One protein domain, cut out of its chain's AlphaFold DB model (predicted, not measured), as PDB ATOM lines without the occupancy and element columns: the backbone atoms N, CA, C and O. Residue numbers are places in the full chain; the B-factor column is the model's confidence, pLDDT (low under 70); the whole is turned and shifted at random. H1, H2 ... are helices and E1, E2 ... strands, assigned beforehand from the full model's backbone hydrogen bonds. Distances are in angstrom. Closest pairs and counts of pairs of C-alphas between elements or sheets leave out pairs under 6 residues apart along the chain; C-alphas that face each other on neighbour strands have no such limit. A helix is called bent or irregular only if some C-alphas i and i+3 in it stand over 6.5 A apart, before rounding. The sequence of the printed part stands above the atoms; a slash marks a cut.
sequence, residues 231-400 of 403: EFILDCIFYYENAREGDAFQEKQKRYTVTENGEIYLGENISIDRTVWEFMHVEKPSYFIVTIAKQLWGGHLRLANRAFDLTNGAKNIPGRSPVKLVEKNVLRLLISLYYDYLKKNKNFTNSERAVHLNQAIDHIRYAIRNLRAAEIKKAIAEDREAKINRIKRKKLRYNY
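What this domain is: This is residues 231 to 400 of the 403 residues of an uncharacterized protein of Nasonia vitripennis (UniProt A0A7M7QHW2). A head of short helices and one small strand hairpin, E1 and E2, packs through H4, H5 and H6 on the first part of a long bent helix, H7, whose far end sticks out alone, with residues 384 to 400 standing free. In the head H4 lies in the middle, with H3, H6 and H7b packed on it; H1 packs on H6, and H2 on H1. The printed part has 170 residues with seven named helices and two named strands, in the order H1 H2 E1 E2 H3 H4 H5 H6 H7; the two-stranded sheet is antiparallel and the class is mostly helix. The whole is loose, with a radius of gyration of the C-alphas of 20.6 A, and elongated, spanning 75 by 40 by 33 A.

How they stand to each other: E1, residues 264 to 267, and E2, residues 270 to 272, form an antiparallel hairpin at 152 degrees; N 264 and O 272, 2.8 A apart, and N 270 and O 267, 2.9 A apart, are within hydrogen-bond range. The closest C-alphas of E2 and H4, residues 285 to 296, are those of Ile 270 and Leu 296, 6.7 A apart. H3, residues 274 to 282, and H4 form a helical hairpin at a shallow tilt of 24 degrees, closest at C-alphas Met 280 and Phe 288, 5.3 A. H6, residues 328 to 344, touches H4, closest at C-alphas Tyr 338 and Ile 289, 6.4 A. H1, residues 231 to 241, touches H6 with C-alphas Cys 236 and Arg 332 closest at 4.8 A, and touches H2, residues 247 to 253, with Tyr 240 and Ala 248 closest at 5.9 A. H7, residues 350 to 398, was assigned as one helix by its hydrogen bonds but is bent: C-alphas 358 and 361 are 7.0 A apart. Its arm H7a, residues 350 to 358, forms a helical hairpin with H6, closest at C-alphas Arg 353 and Leu 342, 6.1 A. Its arm H7b, residues 361 to 398, touches H4 with residues 363 to 367 alone, closest at C-alphas Ile 364 and Val 290, 6.2 A, and touches H5, residues 300 to 304, closest at Arg 372 and Ala 304, 5.0 A. Every O i to N i+4 pair is within hydrogen-bond range in H2, H4, H5, H6, H7a and H7b, against 6 of 7 in H1 and 3 of 5 in H3.

Where its parts are: H1 begins at C-alpha 231, (62.591, -46.411, 45.226), and is 14.7 A long. H4 measures 16.4 A, H6 24.4 A and H7b 55.8 A, ending at C-alpha 398, (44.884, -39.307, -19.300).

The domain as a whole: The C-alphas farthest apart, those of Arg 244 and Tyr 400, are 76.8 A apart. The printed part has no cut. The link from H5 to H6, residues 305 to 327, is long. The pLDDT is under 70 at residues 244 to 245, 312 to 314 and 398 to 400.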
ATOM      1  N   GLU A 231      61.945 -47.676  44.851       79.56
ATOM      2  CA  GLU A 231      62.591 -46.411  45.226       79.56
ATOM      3  C   GLU A 231      62.069 -45.244  44.378       79.56
ATOM      4  O   GLU A 231      61.512 -44.308  44.931       79.56
ATOM      5  N   PHE A 232      62.111 -45.339  43.041       81.38
ATOM      6  CA  PHE A 232      61.641 -44.256  42.169       81.38
ATOM      7  C   PHE A 232      60.152 -43.924  42.373       81.38
ATOM      8  O   PHE A 232      59.752 -42.764  42.277       81.38
ATOM      9  N   ILE A 233      59.315 -44.927  42.667       82.69
ATOM     10  CA  ILE A 233      57.891 -44.717  42.966       82.69
ATOM     11  C   ILE A 233      57.735 -43.985  44.310       82.69
ATOM     12  O   ILE A 233      56.955 -43.036  44.396       82.69
ATOM     13  N   LEU A 234      58.501 -44.384  45.329       83.38
ATOM     14  CA  LEU A 234      58.526 -43.743  46.645       83.38
ATOM     15  C   LEU A 234      59.056 -42.305  46.571       83.38
ATOM     16  O   LEU A 234      58.398 -41.407  47.087       83.38
ATOM     17  N   ASP A 235      60.157 -42.054  45.860       84.44
ATOM     18  CA  ASP A 235      60.712 -40.715  45.615       84.44
ATOM     19  C   ASP A 235      59.670 -39.783  44.986       84.44
ATOM     20  O   ASP A 235      59.533 -38.620  45.375       84.44
ATOM     21  N   CYS A 236      58.892 -40.297  44.026       84.75
ATOM     22  CA  CYS A 236      57.853 -39.520  43.357       84.75
ATOM     23  C   CYS A 236      56.684 -39.146  44.279       84.75
ATOM     24  O   CYS A 236      56.082 -38.087  44.096       84.75
ATOM     25  N   ILE A 237      56.377 -39.992  45.266       84.50
ATOM     26  CA  ILE A 237      55.372 -39.727  46.302       84.50
ATOM     27  C   ILE A 237      55.947 -38.747  47.336       84.50
ATOM     28  O   ILE A 237      55.352 -37.700  47.597       84.50
ATOM     29  N   PHE A 238      57.135 -39.028  47.880       84.94
ATOM     30  CA  PHE A 238      57.778 -38.218  48.916       84.94
ATOM     31  C   PHE A 238      58.100 -36.793  48.461       84.94
ATOM     32  O   PHE A 238      57.945 -35.877  49.267       84.94
ATOM     33  N   TYR A 239      58.456 -36.576  47.189       82.69
ATOM     34  CA  TYR A 239      58.682 -35.233  46.637       82.69
ATOM     35  C   TYR A 239      57.495 -34.282  46.863       82.69
ATOM     36  O   TYR A 239      57.699 -33.084  47.020       82.69
ATOM     37  N   TYR A 240      56.264 -34.802  46.923       80.56
ATOM     38  CA  TYR A 240      55.061 -34.004  47.161       80.56
ATOM     39  C   TYR A 240      54.412 -34.241  48.535       80.56
ATOM     40  O   TYR A 240      53.869 -33.301  49.118       80.56
ATOM     41  N   GLU A 241      54.484 -35.443  49.114       80.06
ATOM     42  CA  GLU A 241      53.992 -35.680  50.480       80.06
ATOM     43  C   GLU A 241      54.856 -34.971  51.530       80.06
ATOM     44  O   GLU A 241      54.303 -34.293  52.398       80.06
ATOM     45  N   ASN A 242      56.186 -35.030  51.415       81.06
ATOM     46  CA  ASN A 242      57.110 -34.508  52.429       81.06
ATOM     47  C   ASN A 242      57.597 -33.075  52.159       81.06
ATOM     48  O   ASN A 242      58.338 -32.530  52.976       81.06
ATOM     49  N   ALA A 243      57.173 -32.442  51.059       78.06
ATOM     50  CA  ALA A 243      57.460 -31.034  50.794       78.06
ATOM     51  C   ALA A 243      56.901 -30.140  51.916       78.06
ATOM     52  O   ALA A 243      55.684 -30.074  52.119       78.06
ATOM     53  N   ARG A 244      57.805 -29.462  52.635       69.75
ATOM     54  CA  ARG A 244      57.493 -28.458  53.671       69.75
ATOM     55  C   ARG A 244      57.658 -27.027  53.160       69.75
ATOM     56  O   ARG A 244      56.932 -26.144  53.593       69.75
ATOM     57  N   GLU A 245      58.595 -26.825  52.237       64.50
ATOM     58  CA  GLU A 245      58.994 -25.537  51.662       64.50
ATOM     59  C   GLU A 245      59.357 -25.727  50.172       64.50
ATOM     60  O   GLU A 245      59.413 -26.859  49.680       64.50
ATOM     61  N   GLY A 246      59.586 -24.626  49.445       77.06
ATOM     62  CA  GLY A 246      59.958 -24.637  48.023       77.06
ATOM     63  C   GLY A 246      58.818 -24.965  47.044       77.06
ATOM     64  O   GLY A 246      57.653 -25.110  47.421       77.06
ATOM     65  N   ASP A 247      59.158 -25.077  45.758       78.56
ATOM     66  CA  ASP A 247      58.197 -25.186  44.645       78.56
ATOM     67  C   ASP A 247      57.222 -26.358  44.801       78.56
ATOM     68  O   ASP A 247      56.017 -26.218  44.584       78.56
ATOM     69  N   ALA A 248      57.724 -27.510  45.255       78.19
ATOM     70  CA  ALA A 248      56.929 -28.715  45.474       78.19
ATOM     71  C   ALA A 248      55.812 -28.516  46.516       78.19
ATOM     72  O   ALA A 248      54.748 -29.127  46.403       78.19
ATOM     73  N   PHE A 249      56.033 -27.644  47.508       80.81
ATOM     74  CA  PHE A 249      55.040 -27.272  48.514       80.81
ATOM     75  C   PHE A 249      54.008 -26.290  47.946       80.81
ATOM     76  O   PHE A 249      52.811 -26.469  48.171       80.81
ATOM     77  N   GLN A 250      54.427 -25.318  47.127       82.25
ATOM     78  CA  GLN A 250      53.490 -24.426  46.428       82.25
ATOM     79  C   GLN A 250      52.582 -25.205  45.459       82.25
ATOM     80  O   GLN A 250      51.364 -25.036  45.470       82.25
ATOM     81  N   GLU A 251      53.149 -26.133  44.683       84.50
ATOM     82  CA  GLU A 251      52.410 -27.037  43.790       84.50
ATOM     83  C   GLU A 251      51.552 -28.068  44.536       84.50
ATOM     84  O   GLU A 251      50.642 -28.670  43.963       84.50
ATOM     85  N   LYS A 252      51.813 -28.299  45.827       82.62
ATOM     86  CA  LYS A 252      50.933 -29.076  46.709       82.62
ATOM     87  C   LYS A 252      49.746 -28.241  47.193       82.62
ATOM     88  O   LYS A 252      48.629 -28.740  47.163       82.62
ATOM     89  N   GLN A 253      49.966 -26.983  47.584       84.06
ATOM     90  CA  GLN A 253      48.894 -26.076  48.020       84.06
ATOM     91  C   GLN A 253      47.929 -25.699  46.888       84.06
ATOM     92  O   GLN A 253      46.723 -25.645  47.107       84.06
ATOM     93  N   LYS A 254      48.441 -25.461  45.674       86.31
ATOM     94  CA  LYS A 254      47.616 -25.127  44.498       86.31
ATOM     95  C   LYS A 254      46.825 -26.325  43.962       86.31
ATOM     96  O   LYS A 254      45.844 -26.143  43.239       86.31
ATOM     97  N   ARG A 255      47.250 -27.557  44.259       88.06
ATOM     98  CA  ARG A 255      46.630 -28.773  43.717       88.06
ATOM     99  C   ARG A 255      45.188 -28.913  44.174       88.06
ATOM    100  O   ARG A 255      44.854 -28.669  45.328       88.06
ATOM    101  N   TYR A 256      44.344 -29.335  43.244       89.81
ATOM    102  CA  TYR A 256      42.900 -29.470  43.412       89.81
ATOM    103  C   TYR A 256      42.137 -28.162  43.675       89.81
ATOM    104  O   TYR A 256      40.937 -28.213  43.946       89.81
ATOM    105  N   THR A 257      42.778 -26.995  43.532       91.25
ATOM    106  CA  THR A 257      42.039 -25.732  43.397       91.25
ATOM    107  C   THR A 257      41.283 -25.707  42.067       91.25
ATOM    108  O   THR A 257      41.691 -26.343  41.089       91.25
ATOM    109  N   VAL A 258      40.156 -24.994  42.041       90.06
ATOM    110  CA  VAL A 258      39.378 -24.755  40.821       90.06
ATOM    111  C   VAL A 258      39.897 -23.470  40.180       90.06
ATOM    112  O   VAL A 258      39.970 -22.439  40.845       90.06
ATOM    113  N   THR A 259      40.286 -23.540  38.909       88.19
ATOM    114  CA  THR A 259      40.754 -22.395  38.121       88.19
ATOM    115  C   THR A 259      39.579 -21.515  37.687       88.19
ATOM    116  O   THR A 259      38.419 -21.918  37.753       88.19
ATOM    117  N   GLU A 260      39.872 -20.319  37.173       84.25
ATOM    118  CA  GLU A 260      38.868 -19.384  36.635       84.25
ATOM    119  C   GLU A 260      37.986 -20.008  35.533       84.25
ATOM    120  O   GLU A 260      36.823 -19.639  35.382       84.25
ATOM    121  N   ASN A 261      38.503 -21.015  34.819       86.44
ATOM    122  CA  ASN A 261      37.788 -21.757  33.774       86.44
ATOM    123  C   ASN A 261      36.843 -22.850  34.319       86.44
ATOM    124  O   ASN A 261      36.176 -23.522  33.534       86.44
ATOM    125  N   GLY A 262      36.808 -23.084  35.636       88.69
ATOM    126  CA  GLY A 262      36.080 -24.198  36.262       88.69
ATOM    127  C   GLY A 262      36.822 -25.544  36.238       88.69
ATOM    128  O   GLY A 262      36.298 -26.542  36.737       88.69
ATOM    129  N   GLU A 263      38.038 -25.582  35.691       93.06
ATOM    130  CA  GLU A 263      38.898 -26.768  35.665       93.06
ATOM    131  C   GLU A 263      39.600 -26.987  37.011       93.06
ATOM    132  O   GLU A 263      39.838 -26.052  37.769       93.06
ATOM    133  N   ILE A 264      39.998 -28.221  37.303       93.38
ATOM    134  CA  ILE A 264      40.751 -28.582  38.507       93.38
ATOM    135  C   ILE A 264      42.252 -28.565  38.195       93.38
ATOM    136  O   ILE A 264      42.707 -29.230  37.262       93.38
ATOM    137  N   TYR A 265      43.033 -27.821  38.983       94.00
ATOM    138  CA  TYR A 265      44.490 -27.765  38.843       94.00
ATOM    139  C   TYR A 265      45.143 -29.067  39.324       94.00
ATOM    140  O   TYR A 265      44.969 -29.479  40.476       94.00
ATOM    141  N   LEU A 266      45.916 -29.717  38.450       91.56
ATOM    142  CA  LEU A 266      46.597 -30.980  38.742       91.56
ATOM    143  C   LEU A 266      48.057 -30.797  39.158       91.56
ATOM    144  O   LEU A 266      48.554 -31.632  39.909       91.56
ATOM    145  N   GLY A 267      48.725 -29.736  38.707       89.81
ATOM    146  CA  GLY A 267      50.148 -29.485  38.952       89.81
ATOM    147  C   GLY A 267      50.946 -29.268  37.666       89.81
ATOM    148  O   GLY A 267      50.502 -29.635  36.579       89.81
ATOM    149  N   GLU A 268      52.129 -28.670  37.795       86.94
ATOM    150  CA  GLU A 268      53.088 -28.403  36.710       86.94
ATOM    151  C   GLU A 268      52.458 -27.668  35.499       86.94
ATOM    152  O   GLU A 268      52.753 -27.959  34.341       86.94
ATOM    153  N   ASN A 269      51.587 -26.689  35.787       87.88
ATOM    154  CA  ASN A 269      50.772 -25.912  34.836       87.88
ATOM    155  C   ASN A 269      49.714 -26.715  34.050       87.88
ATOM    156  O   ASN A 269      49.260 -26.270  32.996       87.88
ATOM    157  N   ILE A 270      49.288 -27.880  34.553       90.50
ATOM    158  CA  ILE A 270      48.275 -28.727  33.912       90.50
ATOM    159  C   ILE A 270      46.966 -28.700  34.711       90.50
ATOM    160  O   ILE A 270      46.948 -28.911  35.925       90.50
ATOM    161  N   SER A 271      45.857 -28.477  34.006       93.06
ATOM    162  CA  SER A 271      44.479 -28.540  34.500       93.06
ATOM    163  C   SER A 271      43.702 -29.701  33.859       93.06
ATOM    164  O   SER A 271      44.179 -30.366  32.931       93.06
ATOM    165  N   ILE A 272      42.499 -29.974  34.364       93.75
ATOM    166  CA  ILE A 272      41.535 -30.903  33.761       93.75
ATOM    167  C   ILE A 272      40.098 -30.451  34.034       93.75
ATOM    168  O   ILE A 272      39.816 -29.919  35.106       93.75
ATOM    169  N   ASP A 273      39.171 -30.715  33.111       93.00
ATOM    170  CA  ASP A 273      37.745 -30.532  33.381       93.00
ATOM    171  C   ASP A 273      37.297 -31.271  34.658       93.00
ATOM    172  O   ASP A 273      37.668 -32.420  34.929       93.00
ATOM    173  N   ARG A 274      36.447 -30.591  35.429       91.94
ATOM    174  CA  ARG A 274      35.925 -31.074  36.702       91.94
ATOM    175  C   ARG A 274      35.056 -32.323  36.549       91.94
ATOM    176  O   ARG A 274      35.159 -33.217  37.388       91.94
ATOM    177  N   THR A 275      34.230 -32.421  35.507       91.44
ATOM    178  CA  THR A 275      33.341 -33.584  35.322       91.44
ATOM    179  C   THR A 275      34.139 -34.838  34.964       91.44
ATOM    180  O   THR A 275      33.870 -35.912  35.502       91.44
ATOM    181  N   VAL A 276      35.194 -34.695  34.153       91.44
ATOM    182  CA  VAL A 276      36.143 -35.779  33.850       91.44
ATOM    183  C   VAL A 276      36.895 -36.215  35.114       91.44
ATOM    184  O   VAL A 276      37.040 -37.413  35.360       91.44
ATOM    185  N   TRP A 277      37.339 -35.268  35.948       92.00
ATOM    186  CA  TRP A 277      38.004 -35.566  37.222       92.00
ATOM    187  C   TRP A 277      37.108 -36.325  38.208       92.00
ATOM    188  O   TRP A 277      37.544 -37.328  38.778       92.00
ATOM    189  N   GLU A 278      35.860 -35.886  38.387       90.88
ATOM    190  CA  GLU A 278      34.880 -36.555  39.250       90.88
ATOM    191  C   GLU A 278      34.521 -37.954  38.711       90.88
ATOM    192  O   GLU A 278      34.535 -38.919  39.476       90.88
ATOM    193  N   PHE A 279      34.316 -38.107  37.396       90.62
ATOM    194  CA  PHE A 279      34.041 -39.405  36.764       90.62
ATOM    195  C   PHE A 279      35.182 -40.419  36.963       90.62
ATOM    196  O   PHE A 279      34.941 -41.559  37.363       90.62
ATOM    197  N   MET A 280      36.441 -40.005  36.772       91.19
ATOM    198  CA  MET A 280      37.603 -40.886  36.966       91.19
ATOM    199  C   MET A 280      37.751 -41.428  38.396       91.19
ATOM    200  O   MET A 280      38.409 -42.450  38.575       91.19
ATOM    201  N   HIS A 281      37.163 -40.783  39.412       88.38
ATOM    202  CA  HIS A 281      37.199 -41.290  40.790       88.38
ATOM    203  C   HIS A 281      36.231 -42.460  41.035       88.38
ATOM    204  O   HIS A 281      36.430 -43.205  41.991       88.38
ATOM    205  N   VAL A 282      35.220 -42.638  40.176       88.69
ATOM    206  CA  VAL A 282      34.261 -43.760  40.227       88.69
ATOM    207  C   VAL A 282      34.791 -44.990  39.475       88.69
ATOM    208  O   VAL A 282      34.430 -46.123  39.790       88.69
ATOM    209  N   GLU A 283      35.657 -44.768  38.487       89.25
ATOM    210  CA  GLU A 283      36.184 -45.794  37.587       89.25
ATOM    211  C   GLU A 283      37.362 -46.611  38.148       89.25
ATOM    212  O   GLU A 283      37.983 -46.271  39.161       89.25
ATOM    213  N   LYS A 284      37.691 -47.712  37.455       90.44
ATOM    214  CA  LYS A 284      38.793 -48.621  37.832       90.44
ATOM    215  C   LYS A 284      40.162 -47.900  37.877       90.44
ATOM    216  O   LYS A 284      40.423 -47.048  37.023       90.44
ATOM    217  N   PRO A 285      41.112 -48.315  38.747       91.12
ATOM    218  CA  PRO A 285      42.442 -47.691  38.848       91.12
ATOM    219  C   PRO A 285      43.219 -47.624  37.523       91.12
ATOM    220  O   PRO A 285      43.875 -46.625  37.223       91.12
ATOM    221  N   SER A 286      43.087 -48.658  36.688       91.06
ATOM    222  CA  SER A 286      43.689 -48.722  35.353       91.06
ATOM    223  C   SER A 286      43.084 -47.720  34.358       91.06
ATOM    224  O   SER A 286      43.798 -47.243  33.476       91.06
ATOM    225  N   TYR A 287      41.808 -47.346  34.508       92.12
ATOM    226  CA  TYR A 287      41.185 -46.274  33.727       92.12
ATOM    227  C   TYR A 287      41.678 -44.901  34.197       92.12
ATOM    228  O   TYR A 287      42.101 -44.097  33.365       92.12
ATOM    229  N   PHE A 288      41.695 -44.656  35.518       94.19
ATOM    230  CA  PHE A 288      42.199 -43.407  36.104       94.19
ATOM    231  C   PHE A 288      43.610 -43.090  35.592       94.19
ATOM    232  O   PHE A 288      43.835 -42.035  34.999       94.19
ATOM    233  N   ILE A 289      44.562 -44.018  35.751       94.56
ATOM    234  CA  ILE A 289      45.965 -43.742  35.418       94.56
ATOM    235  C   ILE A 289      46.187 -43.514  33.917       94.56
ATOM    236  O   ILE A 289      46.959 -42.635  33.534       94.56
ATOM    237  N   VAL A 290      45.488 -44.252  33.047       94.06
ATOM    238  CA  VAL A 290      45.606 -44.084  31.590       94.06
ATOM    239  C   VAL A 290      44.960 -42.776  31.126       94.06
ATOM    240  O   VAL A 290      45.484 -42.133  30.215       94.06
ATOM    241  N   THR A 291      43.863 -42.345  31.749       94.06
ATOM    242  CA  THR A 291      43.188 -41.088  31.393       94.06
ATOM    243  C   THR A 291      43.946 -39.865  31.922       94.06
ATOM    244  O   THR A 291      44.167 -38.932  31.150       94.06
ATOM    245  N   ILE A 292      44.493 -39.903  33.145       94.81
ATOM    246  CA  ILE A 292      45.422 -38.860  33.621       94.81
ATOM    247  C   ILE A 292      46.691 -38.819  32.757       94.81
ATOM    248  O   ILE A 292      47.108 -37.736  32.360       94.81
ATOM    249  N   ALA A 293      47.275 -39.960  32.368       95.00
ATOM    250  CA  ALA A 293      48.420 -39.969  31.451       95.00
ATOM    251  C   ALA A 293      48.091 -39.321  30.090       95.00
ATOM    252  O   ALA A 293      48.898 -38.559  29.554       95.00
ATOM    253  N   LYS A 294      46.896 -39.569  29.529       94.25
ATOM    254  CA  LYS A 294      46.432 -38.872  28.315       94.25
ATOM    255  C   LYS A 294      46.344 -37.358  28.536       94.25
ATOM    256  O   LYS A 294      46.770 -36.626  27.648       94.25
ATOM    257  N   GLN A 295      45.834 -36.895  29.680       94.19
ATOM    258  CA  GLN A 295      45.748 -35.464  29.993       94.19
ATOM    259  C   GLN A 295      47.142 -34.836  30.129       94.19
ATOM    260  O   GLN A 295      47.470 -33.900  29.403       94.19
ATOM    261  N   LEU A 296      47.996 -35.402  30.991       93.56
ATOM    262  CA  LEU A 296      49.306 -34.842  31.340       93.56
ATOM    263  C   LEU A 296      50.257 -34.693  30.141       93.56
ATOM    264  O   LEU A 296      51.001 -33.720  30.066       93.56
ATOM    265  N   TRP A 297      50.224 -35.617  29.172       93.25
ATOM    266  CA  TRP A 297      51.046 -35.505  27.957       93.25
ATOM    267  C   TRP A 297      50.394 -34.715  26.810       93.25
ATOM    268  O   TRP A 297      51.016 -34.561  25.757       93.25
ATOM    269  N   GLY A 298      49.190 -34.162  26.997       90.38
ATOM    270  CA  GLY A 298      48.492 -33.360  25.987       90.38
ATOM    271  C   GLY A 298      47.851 -34.196  24.874       90.38
ATOM    272  O   GLY A 298      48.002 -33.897  23.687       90.38
ATOM    273  N   GLY A 299      47.152 -35.262  25.255       91.81
ATOM    274  CA  GLY A 299      46.324 -36.087  24.382       91.81
ATOM    275  C   GLY A 299      46.982 -37.376  23.881       91.81
ATOM    276  O   GLY A 299      48.199 -37.573  23.919       91.81
ATOM    277  N   HIS A 300      46.138 -38.270  23.354       91.31
ATOM    278  CA  HIS A 300      46.525 -39.613  22.912       91.31
ATOM    279  C   HIS A 300      47.644 -39.611  21.851       91.31
ATOM    280  O   HIS A 300      48.547 -40.440  21.927       91.31
ATOM    281  N   LEU A 301      47.643 -38.646  20.921       90.19
ATOM    282  CA  LEU A 301      48.676 -38.495  19.885       90.19
ATOM    283  C   LEU A 301      50.066 -38.206  20.469       90.19
ATOM    284  O   LEU A 301      51.068 -38.763  20.018       90.19
ATOM    285  N   ARG A 302      50.135 -37.329  21.479       91.06
ATOM    286  CA  ARG A 302      51.398 -36.952  22.126       91.06
ATOM    287  C   ARG A 302      51.919 -38.077  23.014       91.06
ATOM    288  O   ARG A 302      53.115 -38.354  22.974       91.06
ATOM    289  N   LEU A 303      51.027 -38.756  23.743       92.31
ATOM    290  CA  LEU A 303      51.356 -39.931  24.555       92.31
ATOM    291  C   LEU A 303      51.844 -41.111  23.696       92.31
ATOM    292  O   LEU A 303      52.827 -41.756  24.051       92.31
ATOM    293  N   ALA A 304      51.228 -41.358  22.533       91.56
ATOM    294  CA  ALA A 304      51.675 -42.393  21.600       91.56
ATOM    295  C   ALA A 304      53.143 -42.197  21.181       91.56
ATOM    296  O   ALA A 304      53.896 -43.167  21.088       91.56
ATOM    297  N   ASN A 305      53.599 -40.954  20.987       90.88
ATOM    298  CA  ASN A 305      54.988 -40.693  20.606       90.88
ATOM    299  C   ASN A 305      56.000 -40.688  21.776       90.88
ATOM    300  O   ASN A 305      57.120 -40.194  21.622       90.88
ATOM    301  N   ARG A 306      55.638 -41.248  22.939       89.88
ATOM    302  CA  ARG A 306      56.545 -41.443  24.082       89.88
ATOM    303  C   ARG A 306      57.045 -42.879  24.222       89.88
ATOM    304  O   ARG A 306      56.461 -43.809  23.671       89.88
ATOM    305  N   ALA A 307      58.114 -43.045  24.997       89.06
ATOM    306  CA  ALA A 307      58.570 -44.323  25.533       89.06
ATOM    307  C   ALA A 307      59.289 -44.142  26.885       89.06
ATOM    308  O   ALA A 307      59.869 -43.093  27.157       89.06
ATOM    309  N   PHE A 308      59.280 -45.188  27.719       85.81
ATOM    310  CA  PHE A 308      60.073 -45.275  28.962       85.81
ATOM    311  C   PHE A 308      61.514 -45.765  28.732       85.81
ATOM    312  O   PHE A 308      62.303 -45.860  29.671       85.81
ATOM    313  N   ASP A 309      61.815 -46.147  27.495       82.31
ATOM    314  CA  ASP A 309      63.068 -46.741  27.061       82.31
ATOM    315  C   ASP A 309      63.263 -46.437  25.571       82.31
ATOM    316  O   ASP A 309      62.326 -46.584  24.781       82.31
ATOM    317  N   LEU A 310      64.466 -46.004  25.198       82.19
ATOM    318  CA  LEU A 310      64.856 -45.749  23.806       82.19
ATOM    319  C   LEU A 310      65.906 -46.743  23.279       82.19
ATOM    320  O   LEU A 310      66.196 -46.730  22.086       82.19
ATOM    321  N   THR A 311      66.456 -47.622  24.128       73.81
ATOM    322  CA  THR A 311      67.448 -48.637  23.726       73.81
ATOM    323  C   THR A 311      66.858 -49.656  22.752       73.81
ATOM    324  O   THR A 311      67.467 -49.956  21.729       73.81
ATOM    325  N   ASN A 312      65.626 -50.109  23.004       64.31
ATOM    326  CA  ASN A 312      64.924 -51.124  22.214       64.31
ATOM    327  C   ASN A 312      64.321 -50.611  20.881       64.31
ATOM    328  O   ASN A 312      63.334 -51.160  20.390       64.31
ATOM    329  N   GLY A 313      64.890 -49.555  20.282       60.88
ATOM    330  CA  GLY A 313      64.628 -49.166  18.886       60.88
ATOM    331  C   GLY A 313      63.152 -48.937  18.534       60.88
ATOM    332  O   GLY A 313      62.662 -49.460  17.531       60.88
ATOM    333  N   ALA A 314      62.418 -48.195  19.370       69.31
ATOM    334  CA  ALA A 314      60.971 -48.011  19.244       69.31
ATOM    335  C   ALA A 314      60.560 -47.433  17.869       69.31
ATOM    336  O   ALA A 314      60.638 -46.227  17.643       69.31
ATOM    337  N   LYS A 315      60.077 -48.299  16.961       76.56
ATOM    338  CA  LYS A 315      59.722 -47.959  15.566       76.56
ATOM    339  C   LYS A 315      58.875 -46.685  15.480       76.56
ATOM    340  O   LYS A 315      57.785 -46.638  16.057       76.56
ATOM    341  N   ASN A 316      59.371 -45.678  14.758       83.31
ATOM    342  CA  ASN A 316      58.678 -44.405  14.541       83.31
ATOM    343  C   ASN A 316      57.312 -44.618  13.866       83.31
ATOM    344  O   ASN A 316      57.152 -45.496  13.018       83.31
ATOM    345  N   ILE A 317      56.337 -43.783  14.229       84.31
ATOM    346  CA  ILE A 317      55.037 -43.730  13.554       84.31
ATOM    347  C   ILE A 317      55.239 -42.996  12.211       84.31
ATOM    348  O   ILE A 317      55.885 -41.942  12.213       84.31
ATOM    349  N   PRO A 318      54.724 -43.498  11.071       82.25
ATOM    350  CA  PRO A 318      54.855 -42.811   9.785       82.25
ATOM    351  C   PRO A 318      54.333 -41.368   9.845       82.25
ATOM    352  O   PRO A 318      53.300 -41.102  10.456       82.25
ATOM    353  N   GLY A 319      55.060 -40.425   9.238       80.31
ATOM    354  CA  GLY A 319      54.677 -39.007   9.212       80.31
ATOM    355  C   GLY A 319      54.750 -38.267  10.560       80.31
ATOM    356  O   GLY A 319      54.277 -37.135  10.648       80.31
ATOM    357  N   ARG A 320      55.323 -38.866  11.615       82.94
ATOM    358  CA  ARG A 320      55.509 -38.227  12.932       82.94
ATOM    359  C   ARG A 320      56.983 -37.930  13.228       82.94
ATOM    360  O   ARG A 320      57.889 -38.479  12.609       82.94
ATOM    361  N   SER A 321      57.209 -37.065  14.217       84.12
ATOM    362  CA  SER A 321      58.529 -36.839  14.811       84.12
ATOM    363  C   SER A 321      59.065 -38.104  15.506       84.12
ATOM    364  O   SER A 321      58.264 -38.952  15.910       84.12
ATOM    365  N   PRO A 322      60.393 -38.238  15.694       85.75
ATOM    366  CA  PRO A 322      60.979 -39.357  16.431       85.75
ATOM    367  C   PRO A 322      60.400 -39.529  17.839       85.75
ATOM    368  O   PRO A 322      59.936 -38.562  18.453       85.75
ATOM    369  N   VAL A 323      60.458 -40.757  18.357       88.25
ATOM    370  CA  VAL A 323      60.006 -41.082  19.720       88.25
ATOM    371  C   VAL A 323      60.784 -40.275  20.754       88.25
ATOM    372  O   VAL A 323      62.013 -40.252  20.732       88.25
ATOM    373  N   LYS A 324      60.068 -39.652  21.691       89.88
ATOM    374  CA  LYS A 324      60.673 -38.942  22.824       89.88
ATOM    375  C   LYS A 324      60.633 -39.797  24.088       89.88
ATOM    376  O   LYS A 324      59.698 -40.572  24.293       89.88
ATOM    377  N   LEU A 325      61.612 -39.614  24.971       89.75
ATOM    378  CA  LEU A 325      61.544 -40.164  26.324       89.75
ATOM    379  C   LEU A 325      60.350 -39.542  27.084       89.75
ATOM    380  O   LEU A 325      59.900 -38.434  26.772       89.75
ATOM    381  N   VAL A 326      59.822 -40.275  28.060       89.50
ATOM    382  CA  VAL A 326      58.893 -39.771  29.083       89.50
ATOM    383  C   VAL A 326      59.619 -38.778  30.004       89.50
ATOM    384  O   VAL A 326      60.693 -39.091  30.518       89.50
ATOM    385  N   GLU A 327      59.047 -37.595  30.236       90.50
ATOM    386  CA  GLU A 327      59.600 -36.596  31.162       90.50
ATOM    387  C   GLU A 327      59.496 -37.025  32.637       90.50
ATOM    388  O   GLU A 327      58.437 -37.464  33.095       90.50
ATOM    389  N   LYS A 328      60.583 -36.847  33.407       87.75
ATOM    390  CA  LYS A 328      60.682 -37.290  34.813       87.75
ATOM    391  C   LYS A 328      59.721 -36.538  35.741       87.75
ATOM    392  O   LYS A 328      59.120 -37.158  36.611       87.75
ATOM    393  N   ASN A 329      59.543 -35.230  35.545       87.94
ATOM    394  CA  ASN A 329      58.630 -34.392  36.332       87.94
ATOM    395  C   ASN A 329      57.151 -34.746  36.076       87.94
ATOM    396  O   ASN A 329      56.395 -34.953  37.022       87.94
ATOM    397  N   VAL A 330      56.763 -34.944  34.810       91.25
ATOM    398  CA  VAL A 330      55.392 -35.343  34.438       91.25
ATOM    399  C   VAL A 330      55.071 -36.765  34.924       91.25
ATOM    400  O   VAL A 330      53.982 -37.015  35.440       91.25
ATOM    401  N   LEU A 331      56.031 -37.696  34.839       91.75
ATOM    402  CA  LEU A 331      55.892 -39.047  35.394       91.75
ATOM    403  C   LEU A 331      55.772 -39.042  36.927       91.75
ATOM    404  O   LEU A 331      54.931 -39.749  37.480       91.75
ATOM    405  N   ARG A 332      56.566 -38.209  37.608       90.94
ATOM    406  CA  ARG A 332      56.478 -37.972  39.056       90.94
ATOM    407  C   ARG A 332      55.105 -37.439  39.460       90.94
ATOM    408  O   ARG A 332      54.504 -37.955  40.402       90.94
ATOM    409  N   LEU A 333      54.585 -36.452  38.727       91.88
ATOM    410  CA  LEU A 333      53.246 -35.910  38.955       91.88
ATOM    411  C   LEU A 333      52.166 -36.989  38.783       91.88
ATOM    412  O   LEU A 333      51.316 -37.138  39.657       91.88
ATOM    413  N   LEU A 334      52.233 -37.791  37.716       93.75
ATOM    414  CA  LEU A 334      51.304 -38.902  37.484       93.75
ATOM    415  C   LEU A 334      51.283 -39.909  38.644       93.75
ATOM    416  O   LEU A 334      50.207 -40.311  39.084       93.75
ATOM    417  N   ILE A 335      52.457 -40.301  39.148       92.56
ATOM    418  CA  ILE A 335      52.579 -41.247  40.268       92.56
ATOM    419  C   ILE A 335      51.975 -40.650  41.550       92.56
ATOM    420  O   ILE A 335      51.215 -41.336  42.230       92.56
ATOM    421  N   SER A 336      52.227 -39.369  41.844       92.00
ATOM    422  CA  SER A 336      51.619 -38.674  42.991       92.00
ATOM    423  C   SER A 336      50.096 -38.560  42.873       92.00
ATOM    424  O   SER A 336      49.396 -38.887  43.826       92.00
ATOM    425  N   LEU A 337      49.562 -38.164  41.713       93.25
ATOM    426  CA  LEU A 337      48.113 -38.056  41.498       93.25
ATOM    427  C   LEU A 337      47.407 -39.416  41.613       93.25
ATOM    428  O   LEU A 337      46.286 -39.497  42.116       93.25
ATOM    429  N   TYR A 338      48.063 -40.490  41.166       93.94
ATOM    430  CA  TYR A 338      47.551 -41.853  41.292       93.94
ATOM    431  C   TYR A 338      47.622 -42.373  42.734       93.94
ATOM    432  O   TYR A 338      46.672 -43.001  43.202       93.94
ATOM    433  N   TYR A 339      48.688 -42.044  43.471       91.94
ATOM    434  CA  TYR A 339      48.770 -42.282  44.912       91.94
ATOM    435  C   TYR A 339      47.634 -41.572  45.665       91.94
ATOM    436  O   TYR A 339      46.947 -42.210  46.461       91.94
ATOM    437  N   ASP A 340      47.354 -40.302  45.355       91.06
ATOM    438  CA  ASP A 340      46.260 -39.540  45.973       91.06
ATOM    439  C   ASP A 340      44.877 -40.162  45.690       91.06
ATOM    440  O   ASP A 340      44.041 -40.244  46.593       91.06
ATOM    441  N   TYR A 341      44.632 -40.660  44.472       92.31
ATOM    442  CA  TYR A 341      43.424 -41.432  44.132       92.31
ATOM    443  C   TYR A 341      43.331 -42.746  44.934       92.31
ATOM    444  O   TYR A 341      42.290 -43.042  45.530       92.31
ATOM    445  N   LEU A 342      44.422 -43.516  45.024       91.62
ATOM    446  CA  LEU A 342      44.470 -44.766  45.793       91.62
ATOM    447  C   LEU A 342      44.299 -44.529  47.306       91.62
ATOM    448  O   LEU A 342      43.710 -45.366  47.993       91.62
ATOM    449  N   LYS A 343      44.772 -43.389  47.826       89.00
ATOM    450  CA  LYS A 343      44.661 -42.961  49.233       89.00
ATOM    451  C   LYS A 343      43.250 -42.484  49.591       89.00
ATOM    452  O   LYS A 343      42.750 -42.827  50.660       89.00
ATOM    453  N   LYS A 344      42.579 -41.753  48.688       87.38
ATOM    454  CA  LYS A 344      41.161 -41.354  48.824       87.38
ATOM    455  C   LYS A 344      40.223 -42.566  48.815       87.38
ATOM    456  O   LYS A 344      39.250 -42.597  49.569       87.38
ATOM    457  N   ASN A 345      40.527 -43.576  48.000       84.31
ATOM    458  CA  ASN A 345      39.742 -44.802  47.912       84.31
ATOM    459  C   ASN A 345      39.928 -45.699  49.147       84.31
ATOM    460  O   ASN A 345      40.896 -46.452  49.270       84.31
ATOM    461  N   LYS A 346      38.948 -45.645  50.058       82.31
ATOM    462  CA  LYS A 346      38.906 -46.433  51.305       82.31
ATOM    463  C   LYS A 346      38.782 -47.946  51.083       82.31
ATOM    464  O   LYS A 346      39.115 -48.702  51.986       82.31
ATOM    465  N   ASN A 347      38.333 -48.367  49.900       84.31
ATOM    466  CA  ASN A 347      38.071 -49.770  49.570       84.31
ATOM    467  C   ASN A 347      39.353 -50.601  49.380       84.31
ATOM    468  O   ASN A 347      39.287 -51.818  49.498       84.31
ATOM    469  N   PHE A 348      40.497 -49.968  49.094       86.06
ATOM    470  CA  PHE A 348      41.773 -50.664  48.919       86.06
ATOM    471  C   PHE A 348      42.534 -50.782  50.243       86.06
ATOM    472  O   PHE A 348      42.743 -49.792  50.950       86.06
ATOM    473  N   THR A 349      43.025 -51.980  50.544       88.19
ATOM    474  CA  THR A 349      44.029 -52.211  51.589       88.19
ATOM    475  C   THR A 349      45.384 -51.618  51.192       88.19
ATOM    476  O   THR A 349      45.671 -51.383  50.018       88.19
ATOM    477  N   ASN A 350      46.280 -51.416  52.164       85.00
ATOM    478  CA  ASN A 350      47.639 -50.931  51.879       85.00
ATOM    479  C   ASN A 350      48.438 -51.884  50.966       85.00
ATOM    480  O   ASN A 350      49.275 -51.419  50.198       85.00
ATOM    481  N   SER A 351      48.134 -53.188  50.995       84.88
ATOM    482  CA  SER A 351      48.720 -54.181  50.085       84.88
ATOM    483  C   SER A 351      48.264 -53.953  48.638       84.88
ATOM    484  O   SER A 351      49.090 -53.806  47.740       84.88
ATOM    485  N   GLU A 352      46.955 -53.813  48.406       88.06
ATOM    486  CA  GLU A 352      46.399 -53.552  47.069       88.06
ATOM    487  C   GLU A 352      46.850 -52.195  46.515       88.06
ATOM    488  O   GLU A 352      47.189 -52.097  45.337       88.06
ATOM    489  N   ARG A 353      46.954 -51.161  47.367       87.44
ATOM    490  CA  ARG A 353      47.554 -49.870  46.988       87.44
ATOM    491  C   ARG A 353      48.988 -50.049  46.483       87.44
ATOM    492  O   ARG A 353      49.321 -49.509  45.432       87.44
ATOM    493  N   ALA A 354      49.821 -50.827  47.179       84.19
ATOM    494  CA  ALA A 354      51.194 -51.104  46.754       84.19
ATOM    495  C   ALA A 354      51.254 -51.909  45.441       84.19
ATOM    496  O   ALA A 354      52.047 -51.581  44.559       84.19
ATOM    497  N   VAL A 355      50.383 -52.911  45.262       88.44
ATOM    498  CA  VAL A 355      50.260 -53.664  43.999       88.44
ATOM    499  C   VAL A 355      49.883 -52.733  42.842       88.44
ATOM    500  O   VAL A 355      50.570 -52.724  41.820       88.44
ATOM    501  N   HIS A 356      48.861 -51.894  43.016       90.31
ATOM    502  CA  HIS A 356      48.423 -50.938  42.001       90.31
ATOM    503  C   HIS A 356      49.491 -49.887  41.669       90.31
ATOM    504  O   HIS A 356      49.710 -49.615  40.488       90.31
ATOM    505  N   LEU A 357      50.197 -49.337  42.666       88.69
ATOM    506  CA  LEU A 357      51.337 -48.431  42.453       88.69
ATOM    507  C   LEU A 357      52.456 -49.112  41.658       88.69
ATOM    508  O   LEU A 357      52.944 -48.550  40.680       88.69
ATOM    509  N   ASN A 358      52.815 -50.347  42.005       85.44
ATOM    510  CA  ASN A 358      53.838 -51.094  41.278       85.44
ATOM    511  C   ASN A 358      53.408 -51.395  39.831       85.44
ATOM    512  O   ASN A 358      54.248 -51.373  38.930       85.44
ATOM    513  N   GLN A 359      52.118 -51.641  39.580       89.50
ATOM    514  CA  GLN A 359      51.529 -51.841  38.244       89.50
ATOM    515  C   GLN A 359      51.372 -50.543  37.426       89.50
ATOM    516  O   GLN A 359      51.211 -50.616  36.206       89.50
ATOM    517  N   ALA A 360      51.461 -49.363  38.050       89.56
ATOM    518  CA  ALA A 360      51.247 -48.059  37.413       89.56
ATOM    519  C   ALA A 360      52.043 -47.888  36.107       89.56
ATOM    520  O   ALA A 360      51.489 -47.585  35.048       89.56
ATOM    521  N   ILE A 361      53.353 -48.141  36.173       88.62
ATOM    522  CA  ILE A 361      54.274 -47.994  35.040       88.62
ATOM    523  C   ILE A 361      53.938 -48.983  33.910       88.62
ATOM    524  O   ILE A 361      54.048 -48.623  32.736       88.62
ATOM    525  N   ASP A 362      53.473 -50.193  34.234       89.44
ATOM    526  CA  ASP A 362      53.089 -51.193  33.232       89.44
ATOM    527  C   ASP A 362      51.813 -50.780  32.495       89.44
ATOM    528  O   ASP A 362      51.791 -50.807  31.265       89.44
ATOM    529  N   HIS A 363      50.777 -50.315  33.205       91.50
ATOM    530  CA  HIS A 363      49.547 -49.816  32.575       91.50
ATOM    531  C   HIS A 363      49.834 -48.697  31.563       91.50
ATOM    532  O   HIS A 363      49.283 -48.709  30.460       91.50
ATOM    533  N   ILE A 364      50.750 -47.773  31.880       92.31
ATOM    534  CA  ILE A 364      51.155 -46.705  30.953       92.31
ATOM    535  C   ILE A 364      51.967 -47.279  29.776       92.31
ATOM    536  O   ILE A 364      51.730 -46.891  28.630       92.31
ATOM    537  N   ARG A 365      52.883 -48.236  30.006       90.69
ATOM    538  CA  ARG A 365      53.636 -48.925  28.932       90.69
ATOM    539  C   ARG A 365      52.700 -49.642  27.951       90.69
ATOM    540  O   ARG A 365      52.874 -49.499  26.739       90.69
ATOM    541  N   TYR A 366      51.687 -50.355  28.447       91.56
ATOM    542  CA  TYR A 366      50.670 -51.005  27.613       91.56
ATOM    543  C   TYR A 366      49.786 -49.988  26.880       91.56
ATOM    544  O   TYR A 366      49.566 -50.135  25.678       91.56
ATOM    545  N   ALA A 367      49.344 -48.914  27.546       92.69
ATOM    546  CA  ALA A 367      48.567 -47.853  26.905       92.69
ATOM    547  C   ALA A 367      49.340 -47.178  25.757       92.69
ATOM    548  O   ALA A 367      48.810 -47.058  24.653       92.69
ATOM    549  N   ILE A 368      50.613 -46.817  25.972       92.62
ATOM    550  CA  ILE A 368      51.497 -46.286  24.922       92.62
ATOM    551  C   ILE A 368      51.621 -47.288  23.766       92.62
ATOM    552  O   ILE A 368      51.433 -46.910  22.610       92.62
ATOM    553  N   ARG A 369      51.889 -48.572  24.048       90.81
ATOM    554  CA  ARG A 369      52.014 -49.621  23.018       90.81
ATOM    555  C   ARG A 369      50.748 -49.740  22.161       90.81
ATOM    556  O   ARG A 369      50.853 -49.802  20.936       90.81
ATOM    557  N   ASN A 370      49.574 -49.720  22.788       92.31
ATOM    558  CA  ASN A 370      48.289 -49.864  22.106       92.31
ATOM    559  C   ASN A 370      47.938 -48.617  21.279       92.31
ATOM    560  O   ASN A 370      47.555 -48.744  20.115       92.31
ATOM    561  N   LEU A 371      48.157 -47.411  21.822       92.56
ATOM    562  CA  LEU A 371      47.982 -46.153  21.085       92.56
ATOM    563  C   LEU A 371      48.910 -46.072  19.861       92.56
ATOM    564  O   LEU A 371      48.474 -45.675  18.782       92.56
ATOM    565  N   ARG A 372      50.169 -46.512  19.989       90.69
ATOM    566  CA  ARG A 372      51.114 -46.597  18.860       90.69
ATOM    567  C   ARG A 372      50.658 -47.581  17.790       90.69
ATOM    568  O   ARG A 372      50.762 -47.266  16.608       90.69
ATOM    569  N   ALA A 373      50.154 -48.751  18.178       90.25
ATOM    570  CA  ALA A 373      49.638 -49.735  17.229       90.25
ATOM    571  C   ALA A 373      48.432 -49.187  16.440       90.25
ATOM    572  O   ALA A 373      48.367 -49.371  15.223       90.25
ATOM    573  N   ALA A 374      47.529 -48.459  17.107       91.50
ATOM    574  CA  ALA A 374      46.398 -47.788  16.468       91.50
ATOM    575  C   ALA A 374      46.847 -46.682  15.492       91.50
ATOM    576  O   ALA A 374      46.445 -46.701  14.329       91.50
ATOM    577  N   GLU A 375      47.733 -45.774  15.917       91.12
ATOM    578  CA  GLU A 375      48.261 -44.694  15.063       91.12
ATOM    579  C   GLU A 375      49.043 -45.228  13.850       91.12
ATOM    580  O   GLU A 375      48.893 -44.710  12.745       91.12
ATOM    581  N   ILE A 376      49.833 -46.297  14.009       89.69
ATOM    582  CA  ILE A 376      50.541 -46.940  12.888       89.69
ATOM    583  C   ILE A 376      49.545 -47.584  11.912       89.69
ATOM    584  O   ILE A 376      49.676 -47.396  10.702       89.69
ATOM    585  N   LYS A 377      48.521 -48.297  12.409       91.19
ATOM    586  CA  LYS A 377      47.455 -48.876  11.567       91.19
ATOM    587  C   LYS A 377      46.716 -47.786  10.780       91.19
ATOM    588  O   LYS A 377      46.463 -47.969   9.590       91.19
ATOM    589  N   LYS A 378      46.417 -46.654  11.426       90.88
ATOM    590  CA  LYS A 378      45.769 -45.486  10.820       90.88
ATOM    591  C   LYS A 378      46.635 -44.851   9.727       90.88
ATOM    592  O   LYS A 378      46.182 -44.760   8.592       90.88
ATOM    593  N   ALA A 379      47.894 -44.521  10.018       88.38
ATOM    594  CA  ALA A 379      48.799 -43.902   9.045       88.38
ATOM    595  C   ALA A 379      49.044 -44.786   7.800       88.38
ATOM    596  O   ALA A 379      49.156 -44.280   6.684       88.38
ATOM    597  N   ILE A 380      49.080 -46.116   7.964       89.75
ATOM    598  CA  ILE A 380      49.186 -47.069   6.843       89.75
ATOM    599  C   ILE A 380      47.899 -47.098   5.996       89.75
ATOM    600  O   ILE A 380      47.972 -47.236   4.773       89.75
ATOM    601  N   ALA A 381      46.721 -46.959   6.614       90.19
ATOM    602  CA  ALA A 381      45.458 -46.847   5.886       90.19
ATOM    603  C   ALA A 381      45.376 -45.527   5.095       90.19
ATOM    604  O   ALA A 381      45.018 -45.548   3.917       90.19
ATOM    605  N   GLU A 382      45.786 -44.413   5.708       90.38
ATOM    606  CA  GLU A 382      45.823 -43.081   5.091       90.38
ATOM    607  C   GLU A 382      46.777 -43.026   3.878       90.38
ATOM    608  O   GLU A 382      46.373 -42.557   2.812       90.38
ATOM    609  N   ASP A 383      47.999 -43.580   3.966       89.38
ATOM    610  CA  ASP A 383      48.904 -43.685   2.802       89.38
ATOM    611  C   ASP A 383      48.314 -44.569   1.691       89.38
ATOM    612  O   ASP A 383      48.333 -44.200   0.511       89.38
ATOM    613  N   ARG A 384      47.718 -45.716   2.050       89.69
ATOM    614  CA  ARG A 384      47.071 -46.610   1.079       89.69
ATOM    615  C   ARG A 384      45.945 -45.895   0.331       89.69
ATOM    616  O   ARG A 384      45.847 -46.041  -0.891       89.69
ATOM    617  N   GLU A 385      45.124 -45.110   1.024       91.00
ATOM    618  CA  GLU A 385      44.055 -44.335   0.395       91.00
ATOM    619  C   GLU A 385      44.609 -43.187  -0.464       91.00
ATOM    620  O   GLU A 385      44.218 -43.041  -1.626       91.00
ATOM    621  N   ALA A 386      45.591 -42.432   0.038       89.81
ATOM    622  CA  ALA A 386      46.266 -41.373  -0.713       89.81
ATOM    623  C   ALA A 386      46.896 -41.906  -2.015       89.81
ATOM    624  O   ALA A 386      46.766 -41.286  -3.077       89.81
ATOM    625  N   LYS A 387      47.505 -43.096  -1.972       90.69
ATOM    626  CA  LYS A 387      48.060 -43.809  -3.132       90.69
ATOM    627  C   LYS A 387      46.974 -44.203  -4.139       90.69
ATOM    628  O   LYS A 387      47.141 -43.946  -5.334       90.69
ATOM    629  N   ILE A 388      45.842 -44.744  -3.680       91.81
ATOM    630  CA  ILE A 388      44.674 -45.053  -4.527       91.81
ATOM    631  C   ILE A 388      44.123 -43.777  -5.180       91.81
ATOM    632  O   ILE A 388      43.912 -43.738  -6.395       91.81
ATOM    633  N   ASN A 389      43.945 -42.704  -4.413       90.31
ATOM    634  CA  ASN A 389      43.406 -41.438  -4.906       90.31
ATOM    635  C   ASN A 389      44.378 -40.735  -5.876       90.31
ATOM    636  O   ASN A 389      43.936 -40.161  -6.874       90.31
ATOM    637  N   ARG A 390      45.700 -40.868  -5.688       90.12
ATOM    638  CA  ARG A 390      46.720 -40.430  -6.662       90.12
ATOM    639  C   ARG A 390      46.637 -41.213  -7.978       90.12
ATOM    640  O   ARG A 390      46.793 -40.615  -9.042       90.12
ATOM    641  N   ILE A 391      46.350 -42.518  -7.934       89.62
ATOM    642  CA  ILE A 391      46.139 -43.351  -9.134       89.62
ATOM    643  C   ILE A 391      44.841 -42.953  -9.858       89.62
ATOM    644  O   ILE A 391      44.877 -42.737 -11.071       89.62
ATOM    645  N   LYS A 392      43.724 -42.769  -9.135       87.88
ATOM    646  CA  LYS A 392      42.453 -42.266  -9.701       87.88
ATOM    647  C   LYS A 392      42.649 -40.915 -10.408       87.88
ATOM    648  O   LYS A 392      42.295 -40.780 -11.577       87.88
ATOM    649  N   ARG A 393      43.296 -39.945  -9.743       85.06
ATOM    650  CA  ARG A 393      43.607 -38.615 -10.310       85.06
ATOM    651  C   ARG A 393      44.516 -38.682 -11.544       85.06
ATOM    652  O   ARG A 393      44.326 -37.892 -12.463       85.06
ATOM    653  N   LYS A 394      45.472 -39.622 -11.604       83.94
ATOM    654  CA  LYS A 394      46.275 -39.860 -12.819       83.94
ATOM    655  C   LYS A 394      45.415 -40.372 -13.979       83.94
ATOM    656  O   LYS A 394      45.506 -39.806 -15.061       83.94
ATOM    657  N   LYS A 395      44.563 -41.384 -13.761       80.69
ATOM    658  CA  LYS A 395      43.668 -41.913 -14.811       80.69
ATOM    659  C   LYS A 395      42.741 -40.829 -15.376       80.69
ATOM    660  O   LYS A 395      42.638 -40.700 -16.586       80.69
ATOM    661  N   LEU A 396      42.160 -39.990 -14.514       74.44
ATOM    662  CA  LEU A 396      41.311 -38.867 -14.939       74.44
ATOM    663  C   LEU A 396      42.032 -37.851 -15.845       74.44
ATOM    664  O   LEU A 396      41.401 -37.314 -16.745       74.44
ATOM    665  N   ARG A 397      43.340 -37.609 -15.657       70.38
ATOM    666  CA  ARG A 397      44.112 -36.723 -16.551       70.38
ATOM    667  C   ARG A 397      44.378 -37.331 -17.929       70.38
ATOM    668  O   ARG A 397      44.382 -36.593 -18.902       70.38
ATOM    669  N   TYR A 398      44.611 -38.641 -18.017       66.94
ATOM    670  CA  TYR A 398      44.884 -39.307 -19.300       66.94
ATOM    671  C   TYR A 398      43.615 -39.650 -20.090       66.94
ATOM    672  O   TYR A 398      43.682 -39.794 -21.304       66.94
ATOM    673  N   ASN A 399      42.460 -39.716 -19.425       64.00
ATOM    674  CA  ASN A 399      41.156 -39.880 -20.069       64.00
ATOM    675  C   ASN A 399      40.533 -38.540 -20.525       64.00
ATOM    676  O   ASN A 399      39.370 -38.522 -20.922       64.00
ATOM    677  N   TYR A 400      41.261 -37.420 -20.453       55.00
ATOM    678  CA  TYR A 400      40.769 -36.120 -20.911       55.00
ATOM    679  C   TYR A 400      40.921 -35.992 -22.433       55.00
ATOM    680  O   TYR A 400      41.890 -35.426 -22.936       55.00
TER     681      TYR A 400